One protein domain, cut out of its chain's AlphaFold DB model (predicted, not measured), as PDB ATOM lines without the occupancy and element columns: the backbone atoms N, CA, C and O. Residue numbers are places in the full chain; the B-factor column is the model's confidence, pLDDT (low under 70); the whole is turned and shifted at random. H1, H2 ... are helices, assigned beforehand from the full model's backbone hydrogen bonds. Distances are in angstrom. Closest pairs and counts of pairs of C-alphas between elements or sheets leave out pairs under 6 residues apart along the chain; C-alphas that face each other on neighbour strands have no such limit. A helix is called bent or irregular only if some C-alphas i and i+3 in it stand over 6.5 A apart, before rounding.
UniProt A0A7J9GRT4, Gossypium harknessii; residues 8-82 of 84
ATOM      1  N   THR A   8      16.414  40.535  13.094       91.31
ATOM      2  CA  THR A   8      15.036  40.164  13.435       91.31
ATOM      3  C   THR A   8      14.097  40.532  12.297       91.31
ATOM      4  O   THR A   8      14.330  41.503  11.574       91.31
ATOM      5  N   VAL A   9      12.976  39.815  12.187       90.25
ATOM      6  CA  VAL A   9      11.915  40.101  11.203       90.25
ATOM      7  C   VAL A   9      11.415  41.547  11.315       90.25
ATOM      8  O   VAL A   9      11.192  42.214  10.308       90.25
ATOM      9  N   SER A  10      11.312  42.074  12.540       91.75
ATOM     10  CA  SER A  10      10.924  43.469  12.780       91.75
ATOM     11  C   SER A  10      11.930  44.466  12.191       91.75
ATOM     12  O   SER A  10      11.532  45.418  11.516       91.75
ATOM     13  N   LYS A  11      13.239  44.234  12.381       90.88
ATOM     14  CA  LYS A  11      14.282  45.080  11.778       90.88
ATOM     15  C   LYS A  11      14.322  44.941  10.255       90.88
ATOM     16  O   LYS A  11      14.493  45.950   9.583       90.88
ATOM     17  N   LEU A  12      14.096  43.738   9.717       89.38
ATOM     18  CA  LEU A  12      14.012  43.517   8.269       89.38
ATOM     19  C   LEU A  12      12.877  44.336   7.658       89.38
ATOM     20  O   LEU A  12      13.111  45.107   6.732       89.38
ATOM     21  N   ARG A  13      11.672  44.264   8.238       90.50
ATOM     22  CA  ARG A  13      10.513  45.027   7.750       90.50
ATOM     23  C   ARG A  13      10.759  46.535   7.765       90.50
ATOM     24  O   ARG A  13      10.308  47.232   6.866       90.50
ATOM     25  N   LYS A  14      11.477  47.039   8.774       91.25
ATOM     26  CA  LYS A  14      11.854  48.458   8.867       91.25
ATOM     27  C   LYS A  14      12.919  48.872   7.850       91.25
ATOM     28  O   LYS A  14      12.976  50.048   7.518       91.25
ATOM     29  N   ALA A  15      13.745  47.943   7.377       91.75
ATOM     30  CA  ALA A  15      14.801  48.224   6.411       91.75
ATOM     31  C   ALA A  15      14.307  48.209   4.952       91.75
ATOM     32  O   ALA A  15      14.924  48.846   4.103       91.75
ATOM     33  N   LEU A  16      13.186  47.531   4.662       90.31
ATOM     34  CA  LEU A  16      12.621  47.430   3.308       90.31
ATOM     35  C   LEU A  16      12.396  48.787   2.614       90.31
ATOM     36  O   LEU A  16      12.826  48.913   1.471       90.31
ATOM     37  N   PRO A  17      11.808  49.819   3.257       91.81
ATOM     38  CA  PRO A  17      11.597  51.106   2.591       91.81
ATOM     39  C   PRO A  17      12.904  51.808   2.203       91.81
ATOM     40  O   PRO A  17      12.961  52.496   1.189       91.81
ATOM     41  N   GLU A  18      13.963  51.646   3.000       91.19
ATOM     42  CA  GLU A  18      15.267  52.244   2.699       91.19
ATOM     43  C   GLU A  18      15.985  51.487   1.580       91.19
ATOM     44  O   GLU A  18      16.558  52.123   0.700       91.19
ATOM     45  N   LEU A  19      15.869  50.155   1.547       90.31
ATOM     46  CA  LEU A  19      16.343  49.344   0.421       90.31
ATOM     47  C   LEU A  19      15.634  49.718  -0.880       90.31
ATOM     48  O   LEU A  19      16.284  49.882  -1.907       90.31
ATOM     49  N   GLU A  20      14.316  49.911  -0.833       89.00
ATOM     50  CA  GLU A  20      13.545  50.328  -2.003       89.00
ATOM     51  C   GLU A  20      14.015  51.696  -2.523       89.00
ATOM     52  O   GLU A  20      14.132  51.897  -3.728       89.00
ATOM     53  N   LYS A  21      14.347  52.642  -1.637       89.56
ATOM     54  CA  LYS A  21      14.941  53.926  -2.044       89.56
ATOM     55  C   LYS A  21      16.350  53.769  -2.608       89.56
ATOM     56  O   LYS A  21      16.731  54.523  -3.498       89.56
ATOM     57  N   GLU A  22      17.136  52.843  -2.071       90.62
ATOM     58  CA  GLU A  22      18.518  52.606  -2.485       90.62
ATOM     59  C   GLU A  22      18.601  52.035  -3.902       90.62
ATOM     60  O   GLU A  22      19.358  52.563  -4.714       90.62
ATOM     61  N   VAL A  23      17.793  51.021  -4.224       89.19
ATOM     62  CA  VAL A  23      17.784  50.405  -5.566       89.19
ATOM     63  C   VAL A  23      17.262  51.353  -6.645       89.19
ATOM     64  O   VAL A  23      17.618  51.212  -7.808       89.19
ATOM     65  N   LYS A  24      16.463  52.359  -6.265       85.44
ATOM     66  CA  LYS A  24      15.958  53.403  -7.172       85.44
ATOM     67  C   LYS A  24      16.985  54.487  -7.497       85.44
ATOM     68  O   LYS A  24      16.721  55.349  -8.333       85.44
ATOM     69  N   ARG A  25      18.150  54.495  -6.841       89.19
ATOM     70  CA  ARG A  25      19.213  55.455  -7.163       89.19
ATOM     71  C   ARG A  25      19.809  55.102  -8.525       89.19
ATOM     72  O   ARG A  25      20.176  53.943  -8.705       89.19
ATOM     73  N   PRO A  26      20.007  56.068  -9.440       83.94
ATOM     74  CA  PRO A  26      20.553  55.784 -10.768       83.94
ATOM     75  C   PRO A  26      21.865  54.988 -10.743       83.94
ATOM     76  O   PRO A  26      22.030  54.075 -11.539       83.94
ATOM     77  N   SER A  27      22.751  55.272  -9.780       85.69
ATOM     78  CA  SER A  27      24.029  54.565  -9.607       85.69
ATOM     79  C   SER A  27      23.896  53.089  -9.232       85.69
ATOM     80  O   SER A  27      24.830  52.335  -9.449       85.69
ATOM     81  N   ASN A  28      22.772  52.697  -8.630       89.06
ATOM     82  CA  ASN A  28      22.536  51.344  -8.121       89.06
ATOM     83  C   ASN A  28      21.504  50.588  -8.968       89.06
ATOM     84  O   ASN A  28      21.378  49.372  -8.851       89.06
ATOM     85  N   PHE A  29      20.734  51.307  -9.785       88.12
ATOM     86  CA  PHE A  29      19.625  50.749 -10.544       88.12
ATOM     87  C   PHE A  29      20.101  49.785 -11.636       88.12
ATOM     88  O   PHE A  29      19.509  48.725 -11.808       88.12
ATOM     89  N   GLU A  30      21.187  50.120 -12.338       89.62
ATOM     90  CA  GLU A  30      21.781  49.252 -13.366       89.62
ATOM     91  C   GLU A  30      22.297  47.933 -12.771       89.62
ATOM     92  O   GLU A  30      21.986  46.851 -13.281       89.62
ATOM     93  N   ASP A  31      23.003  48.013 -11.640       92.69
ATOM     94  CA  ASP A  31      23.472  46.844 -10.894       92.69
ATOM     95  C   ASP A  31      22.297  45.993 -10.396       92.69
ATOM     96  O   ASP A  31      22.315  44.766 -10.511       92.69
ATOM     97  N   PHE A  32      21.241  46.632  -9.882       92.88
ATOM     98  CA  PHE A  32      20.041  45.944  -9.409       92.88
ATOM     99  C   PHE A  32      19.282  45.244 -10.543       92.88
ATOM    100  O   PHE A  32      18.851  44.099 -10.380       92.88
ATOM    101  N   TYR A  33      19.145  45.889 -11.703       91.81
ATOM    102  CA  TYR A  33      18.538  45.283 -12.887       91.81
ATOM    103  C   TYR A  33      19.346  44.071 -13.370       91.81
ATOM    104  O   TYR A  33      18.788  42.988 -13.556       91.81
ATOM    105  N   SER A  34      20.669  44.223 -13.491       92.56
ATOM    106  CA  SER A  34      21.573  43.144 -13.909       92.56
ATOM    107  C   SER A  34      21.525  41.960 -12.942       92.56
ATOM    108  O   SER A  34      21.421  40.807 -13.361       92.56
ATOM    109  N   TYR A  35      21.519  42.242 -11.636       93.94
ATOM    110  CA  TYR A  35      21.334  41.228 -10.604       93.94
ATOM    111  C   TYR A  35      19.986  40.513 -10.735       93.94
ATOM    112  O   TYR A  35      19.947  39.288 -10.659       93.94
ATOM    113  N   SER A  36      18.897  41.253 -10.959       94.00
ATOM    114  CA  SER A  36      17.551  40.681 -11.093       94.00
ATOM    115  C   SER A  36      17.475  39.705 -12.266       94.00
ATOM    116  O   SER A  36      16.904  38.626 -12.129       94.00
ATOM    117  N   PHE A  37      18.105  40.040 -13.397       93.44
ATOM    118  CA  PHE A  37      18.180  39.139 -14.547       93.44
ATOM    119  C   PHE A  37      18.946  37.857 -14.200       93.44
ATOM    120  O   PHE A  37      18.440  36.757 -14.414       93.44
ATOM    121  N   CYS A  38      20.134  37.981 -13.601       93.50
ATOM    122  CA  CYS A  38      20.927  36.828 -13.173       93.50
ATOM    123  C   CYS A  38      20.209  35.971 -12.122       93.50
ATOM    124  O   CYS A  38      20.355  34.754 -12.130       93.50
ATOM    125  N   TYR A  39      19.425  36.585 -11.235       93.12
ATOM    126  CA  TYR A  39      18.642  35.883 -10.219       93.12
ATOM    127  C   TYR A  39      17.579  34.959 -10.833       93.12
ATOM    128  O   TYR A  39      17.289  33.902 -10.278       93.12
ATOM    129  N   CYS A  40      17.028  35.326 -11.991       93.94
ATOM    130  CA  CYS A  40      16.074  34.502 -12.732       93.94
ATOM    131  C   CYS A  40      16.723  33.351 -13.523       93.94
ATOM    132  O   CYS A  40      15.997  32.508 -14.048       93.94
ATOM    133  N   LEU A  41      18.056  33.292 -13.626       93.88
ATOM    134  CA  LEU A  41      18.765  32.172 -14.251       93.88
ATOM    135  C   LEU A  41      18.960  31.063 -13.209       93.88
ATOM    136  O   LEU A  41      19.893  31.109 -12.407       93.88
ATOM    137  N   THR A  42      18.066  30.075 -13.195       90.38
ATOM    138  CA  THR A  42      18.069  29.019 -12.168       90.38
ATOM    139  C   THR A  42      18.936  27.820 -12.538       90.38
ATOM    140  O   THR A  42      19.399  27.112 -11.647       90.38
ATOM    141  N   GLU A  43      19.196  27.604 -13.832       91.62
ATOM    142  CA  GLU A  43      19.969  26.458 -14.328       91.62
ATOM    143  C   GLU A  43      21.394  26.852 -14.753       91.62
ATOM    144  O   GLU A  43      21.606  27.876 -15.402       91.62
ATOM    145  N   GLU A  44      22.377  25.981 -14.488       83.50
ATOM    146  CA  GLU A  44      23.823  26.229 -14.693       83.50
ATOM    147  C   GLU A  44      24.197  26.687 -16.119       83.50
ATOM    148  O   GLU A  44      25.191  27.381 -16.326       83.50
ATOM    149  N   LYS A  45      23.407  26.302 -17.128       89.62
ATOM    150  CA  LYS A  45      23.673  26.592 -18.550       89.62
ATOM    151  C   LYS A  45      22.631  27.501 -19.196       89.62
ATOM    152  O   LYS A  45      22.682  27.712 -20.411       89.62
ATOM    153  N   GLN A  46      21.688  28.025 -18.418       91.38
ATOM    154  CA  GLN A  46      20.652  28.914 -18.923       91.38
ATOM    155  C   GLN A  46      21.259  30.270 -19.286       91.38
ATOM    156  O   GLN A  46      21.950  30.900 -18.492       91.38
ATOM    157  N   LYS A  47      20.998  30.719 -20.514       90.62
ATOM    158  CA  LYS A  47      21.451  32.027 -21.021       90.62
ATOM    159  C   LYS A  47      20.303  32.986 -21.309       90.62
ATOM    160  O   LYS A  47      20.543  34.146 -21.626       90.62
ATOM    161  N   SER A  48      19.071  32.496 -21.233       91.31
ATOM    162  CA  SER A  48      17.860  33.243 -21.539       91.31
ATOM    163  C   SER A  48      16.775  32.919 -20.527       91.31
ATOM    164  O   SER A  48      16.657  31.788 -20.058       91.31
ATOM    165  N   ILE A  49      15.968  33.923 -20.227       93.06
ATOM    166  CA  ILE A  49      14.767  33.802 -19.412       93.06
ATOM    167  C   ILE A  49      13.593  33.583 -20.373       93.06
ATOM    168  O   ILE A  49      13.596  34.128 -21.480       93.06
ATOM    169  N   ASP A  50      12.621  32.758 -19.990       92.00
ATOM    170  CA  ASP A  50      11.395  32.596 -20.767       92.00
ATOM    171  C   ASP A  50      10.553  33.885 -20.768       92.00
ATOM    172  O   ASP A  50      10.737  34.778 -19.937       92.00
ATOM    173  N   ILE A  51       9.626  33.991 -21.721       92.56
ATOM    174  CA  ILE A  51       8.855  35.220 -21.940       92.56
ATOM    175  C   ILE A  51       8.001  35.597 -20.724       92.56
ATOM    176  O   ILE A  51       7.907  36.780 -20.395       92.56
ATOM    177  N   GLU A  52       7.412  34.630 -20.024       92.44
ATOM    178  CA  GLU A  52       6.564  34.929 -18.870       92.44
ATOM    179  C   GLU A  52       7.400  35.478 -17.711       92.44
ATOM    180  O   GLU A  52       7.079  36.533 -17.153       92.44
ATOM    181  N   SER A  53       8.525  34.829 -17.412       93.75
ATOM    182  CA  SER A  53       9.437  35.256 -16.350       93.75
ATOM    183  C   SER A  53      10.074  36.622 -16.632       93.75
ATOM    184  O   SER A  53      10.144  37.460 -15.730       93.75
ATOM    185  N   ILE A  54      10.493  36.910 -17.876       94.69
ATOM    186  CA  ILE A  54      11.054  38.234 -18.204       94.69
ATOM    187  C   ILE A  54       9.981  39.326 -18.153       94.69
ATOM    188  O   ILE A  54      10.266  40.419 -17.670       94.69
ATOM    189  N   CYS A  55       8.736  39.046 -18.561       95.56
ATOM    190  CA  CYS A  55       7.642  40.013 -18.433       95.56
ATOM    191  C   CYS A  55       7.384  40.382 -16.964       95.56
ATOM    192  O   CYS A  55       7.224  41.560 -16.648       95.56
ATOM    193  N   GLN A  56       7.394  39.399 -16.058       95.50
ATOM    194  CA  GLN A  56       7.249  39.654 -14.621       95.50
ATOM    195  C   GLN A  56       8.424  40.460 -14.059       95.50
ATOM    196  O   GLN A  56       8.209  41.410 -13.308       95.50
ATOM    197  N   LEU A  57       9.661  40.130 -14.445       95.75
ATOM    198  CA  LEU A  57      10.843  40.887 -14.027       95.75
ATOM    199  C   LEU A  57      10.764  42.351 -14.479       95.75
ATOM    200  O   LEU A  57      11.041  43.250 -13.685       95.75
ATOM    201  N   LEU A  58      10.376  42.599 -15.733       95.50
ATOM    202  CA  LEU A  58      10.248  43.951 -16.279       95.50
ATOM    203  C   LEU A  58       9.183  44.759 -15.525       95.50
ATOM    204  O   LEU A  58       9.448  45.903 -15.149       95.50
ATOM    205  N   ASP A  59       8.023  44.167 -15.233       95.81
ATOM    206  CA  ASP A  59       6.981  44.822 -14.432       95.81
ATOM    207  C   ASP A  59       7.462  45.148 -13.007       95.81
ATOM    208  O   ASP A  59       7.284  46.271 -12.526       95.81
ATOM    209  N   LEU A  60       8.155  44.209 -12.356       93.94
ATOM    210  CA  LEU A  60       8.652  44.370 -10.987       93.94
ATOM    211  C   LEU A  60       9.760  45.425 -10.869       93.94
ATOM    212  O   LEU A  60       9.730  46.257  -9.960       93.94
ATOM    213  N   VAL A  61      10.750  45.390 -11.764       93.19
ATOM    214  CA  VAL A  61      11.958  46.226 -11.654       93.19
ATOM    215  C   VAL A  61      11.751  47.588 -12.314       93.19
ATOM    216  O   VAL A  61      12.120  48.620 -11.748       93.19
ATOM    217  N   LEU A  62      11.135  47.614 -13.498       92.25
ATOM    218  CA  LEU A  62      11.003  48.822 -14.314       92.25
ATOM    219  C   LEU A  62       9.607  49.452 -14.222       92.25
ATOM    220  O   LEU A  62       9.479  50.666 -14.396       92.25
ATOM    221  N   GLY A  63       8.563  48.677 -13.915       92.44
ATOM    222  CA  GLY A  63       7.165  49.118 -14.011       92.44
ATOM    223  C   GLY A  63       6.778  50.262 -13.069       92.44
ATOM    224  O   GLY A  63       5.797  50.962 -13.317       92.44
ATOM    225  N   SER A  64       7.545  50.504 -12.001       88.81
ATOM    226  CA  SER A  64       7.339  51.667 -11.122       88.81
ATOM    227  C   SER A  64       7.890  52.984 -11.691       88.81
ATOM    228  O   SER A  64       7.403  54.044 -11.308       88.81
ATOM    229  N   HIS A  65       8.858  52.932 -12.613       86.94
ATOM    230  CA  HIS A  65       9.500  54.117 -13.208       86.94
ATOM    231  C   HIS A  65       9.057  54.358 -14.652       86.94
ATOM    232  O   HIS A  65       8.938  55.504 -15.081       86.94
ATOM    233  N   PHE A  66       8.796  53.284 -15.396       91.06
ATOM    234  CA  PHE A  66       8.585  53.307 -16.842       91.06
ATOM    235  C   PHE A  66       7.314  52.553 -17.236       91.06
ATOM    236  O   PHE A  66       7.327  51.773 -18.181       91.06
ATOM    237  N   ARG A  67       6.219  52.752 -16.489       94.81
ATOM    238  CA  ARG A  67       4.975  51.974 -16.627       94.81
ATOM    239  C   ARG A  67       4.525  51.822 -18.083       94.81
ATOM    240  O   ARG A  67       4.436  50.706 -18.567       94.81
ATOM    241  N   ALA A  68       4.341  52.934 -18.795       96.62
ATOM    242  CA  ALA A  68       3.876  52.900 -20.180       96.62
ATOM    243  C   ALA A  68       4.843  52.145 -21.110       96.62
ATOM    244  O   ALA A  68       4.414  51.346 -21.933       96.62
ATOM    245  N   GLN A  69       6.153  52.375 -20.977       96.44
ATOM    246  CA  GLN A  69       7.165  51.708 -21.798       96.44
ATOM    247  C   GLN A  69       7.222  50.205 -21.516       96.44
ATOM    248  O   GLN A  69       7.367  49.415 -22.445       96.44
ATOM    249  N   VAL A  70       7.100  49.819 -20.246       96.75
ATOM    250  CA  VAL A  70       7.074  48.419 -19.816       96.75
ATOM    251  C   VAL A  70       5.830  47.722 -20.347       96.75
ATOM    252  O   VAL A  70       5.959  46.638 -20.905       96.75
ATOM    253  N   ASP A  71       4.662  48.358 -20.257       96.75
ATOM    254  CA  ASP A  71       3.408  47.794 -20.754       96.75
ATOM    255  C   ASP A  71       3.491  47.523 -22.268       96.75
ATOM    256  O   ASP A  71       3.250  46.395 -22.705       96.75
ATOM    257  N   TYR A  72       3.942  48.506 -23.063       96.69
ATOM    258  CA  TYR A  72       4.142  48.321 -24.507       96.69
ATOM    259  C   TYR A  72       5.191  47.255 -24.831       96.69
ATOM    260  O   TYR A  72       5.036  46.498 -25.788       96.69
ATOM    261  N   PHE A  73       6.276  47.185 -24.057       95.50
ATOM    262  CA  PHE A  73       7.330  46.210 -24.308       95.50
ATOM    263  C   PHE A  73       6.883  44.784 -23.967       95.50
ATOM    264  O   PHE A  73       7.146  43.863 -24.736       95.50
ATOM    265  N   ILE A  74       6.148  44.599 -22.868       95.69
ATOM    266  CA  ILE A  74       5.537  43.314 -22.502       95.69
ATOM    267  C   ILE A  74       4.529  42.878 -23.564       95.69
ATOM    268  O   ILE A  74       4.540  41.717 -23.971       95.69
ATOM    269  N   GLU A  75       3.677  43.792 -24.036       95.25
ATOM    270  CA  GLU A  75       2.739  43.506 -25.124       95.25
ATOM    271  C   GLU A  75       3.490  43.039 -26.376       95.25
ATOM    272  O   GLU A  75       3.185  41.976 -26.917       95.25
ATOM    273  N   TYR A  76       4.531  43.770 -26.777       94.38
ATOM    274  CA  TYR A  76       5.370  43.410 -27.915       94.38
ATOM    275  C   TYR A  76       6.001  42.015 -27.769       94.38
ATOM    276  O   TYR A  76       5.916  41.203 -28.693       94.38
ATOM    277  N   LEU A  77       6.599  41.710 -26.612       92.62
ATOM    278  CA  LEU A  77       7.232  40.412 -26.350       92.62
ATOM    279  C   LEU A  77       6.223  39.260 -26.416       92.62
ATOM    280  O   LEU A  77       6.512  38.212 -26.997       92.62
ATOM    281  N   LYS A  78       5.025  39.465 -25.861       90.75
ATOM    282  CA  LYS A  78       3.954  38.465 -25.882       90.75
ATOM    283  C   LYS A  78       3.426  38.237 -27.288       90.75
ATOM    284  O   LYS A  78       3.297  37.088 -27.695       90.75
ATOM    285  N   VAL A  79       3.169  39.302 -28.050       88.31
ATOM    286  CA  VAL A  79       2.712  39.201 -29.444       88.31
ATOM    287  C   VAL A  79       3.751  38.481 -30.302       88.31
ATOM    288  O   VAL A  79       3.395  37.556 -31.027       88.31
ATOM    289  N   GLY A  80       5.036  38.828 -30.171       72.88
ATOM    290  CA  GLY A  80       6.128  38.182 -30.905       72.88
ATOM    291  C   GLY A  80       6.249  36.673 -30.655       72.88
ATOM    292  O   GLY A  80       6.675  35.946 -31.548       72.88
ATOM    293  N   CYS A  81       5.813  36.187 -29.490       67.62
ATOM    294  CA  CYS A  81       5.765  34.758 -29.178       67.62
ATOM    295  C   CYS A  81       4.706  33.988 -29.974       67.62
ATOM    296  O   CYS A  81       4.895  32.810 -30.243       67.62
ATOM    297  N   TYR A  82       3.582  34.620 -30.327       59.81
ATOM    298  CA  TYR A  82       2.499  33.950 -31.056       59.81
ATOM    299  C   TYR A  82       2.810  33.745 -32.546       59.81
ATOM    300  O   TYR A  82       2.128  32.966 -33.209       59.81
TER     301      TYR A  82
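Overview. This is residues 8 to 82 of the 84 residues of a protein of Gossypium harknessii (UniProt A0A7J9GRT4). H2, H3 and H4 fold back and forth as a thin, loosely joined slab, and residues 8 to 21, mostly H1, stick out from it as an arm. The 75 printed residues, with four named helices and no named strand, are all helix in class and loose, with a radius of gyration of the C-alphas of 14.7 A and spans of 46 by 34 by 24 A.

Along the chain. H1, residues 9 to 23, 20.5 A, begins at C-alpha 9 (11.915, 40.101, 11.203). H2 is residues 26 to 39, 20.0 A; H3 is 51 to 62, 15.7 A. H4, 67 to 82, 23.2 A, ends at C-alpha 82 (2.499, 33.950, -31.056). H1 and H2 are only just irregular: C-alphas 14 and 17 are 6.8 A apart, 27 and 30 6.9 A.

Arrangement. H1 and H2 only just touch, only at the corner, with 3 pairs of C-alphas within 8 A, the closest Val 23 and Phe 29, 5.3 A. H2, with residues 33 to 37 alone, touches residues 57 to 61 of H3 in a hairpin, a shallow tilt of 23 degrees, opposite ways; the closest C-alphas are Tyr 33 and Val 61, 6.8 A. H3 and H4, also a hairpin, touch at 6 degrees, a shallow tilt, closest at the C-alphas of Cys 55 and Ile 74, 5.6 A. H2 and H4 are apart. Every O i to N i+4 pair is within hydrogen-bond range in H3, but 9 of 11 in H1, 8 of 10 in H2 and 11 of 12 in H4.

Size, cuts and confidence. The C-alphas of Thr 8 and Tyr 82, the farthest apart, are 46.6 A apart. The printed part has no cut; the link from H2 to H3 is long. Residues 81 to 82 have pLDDT under 70.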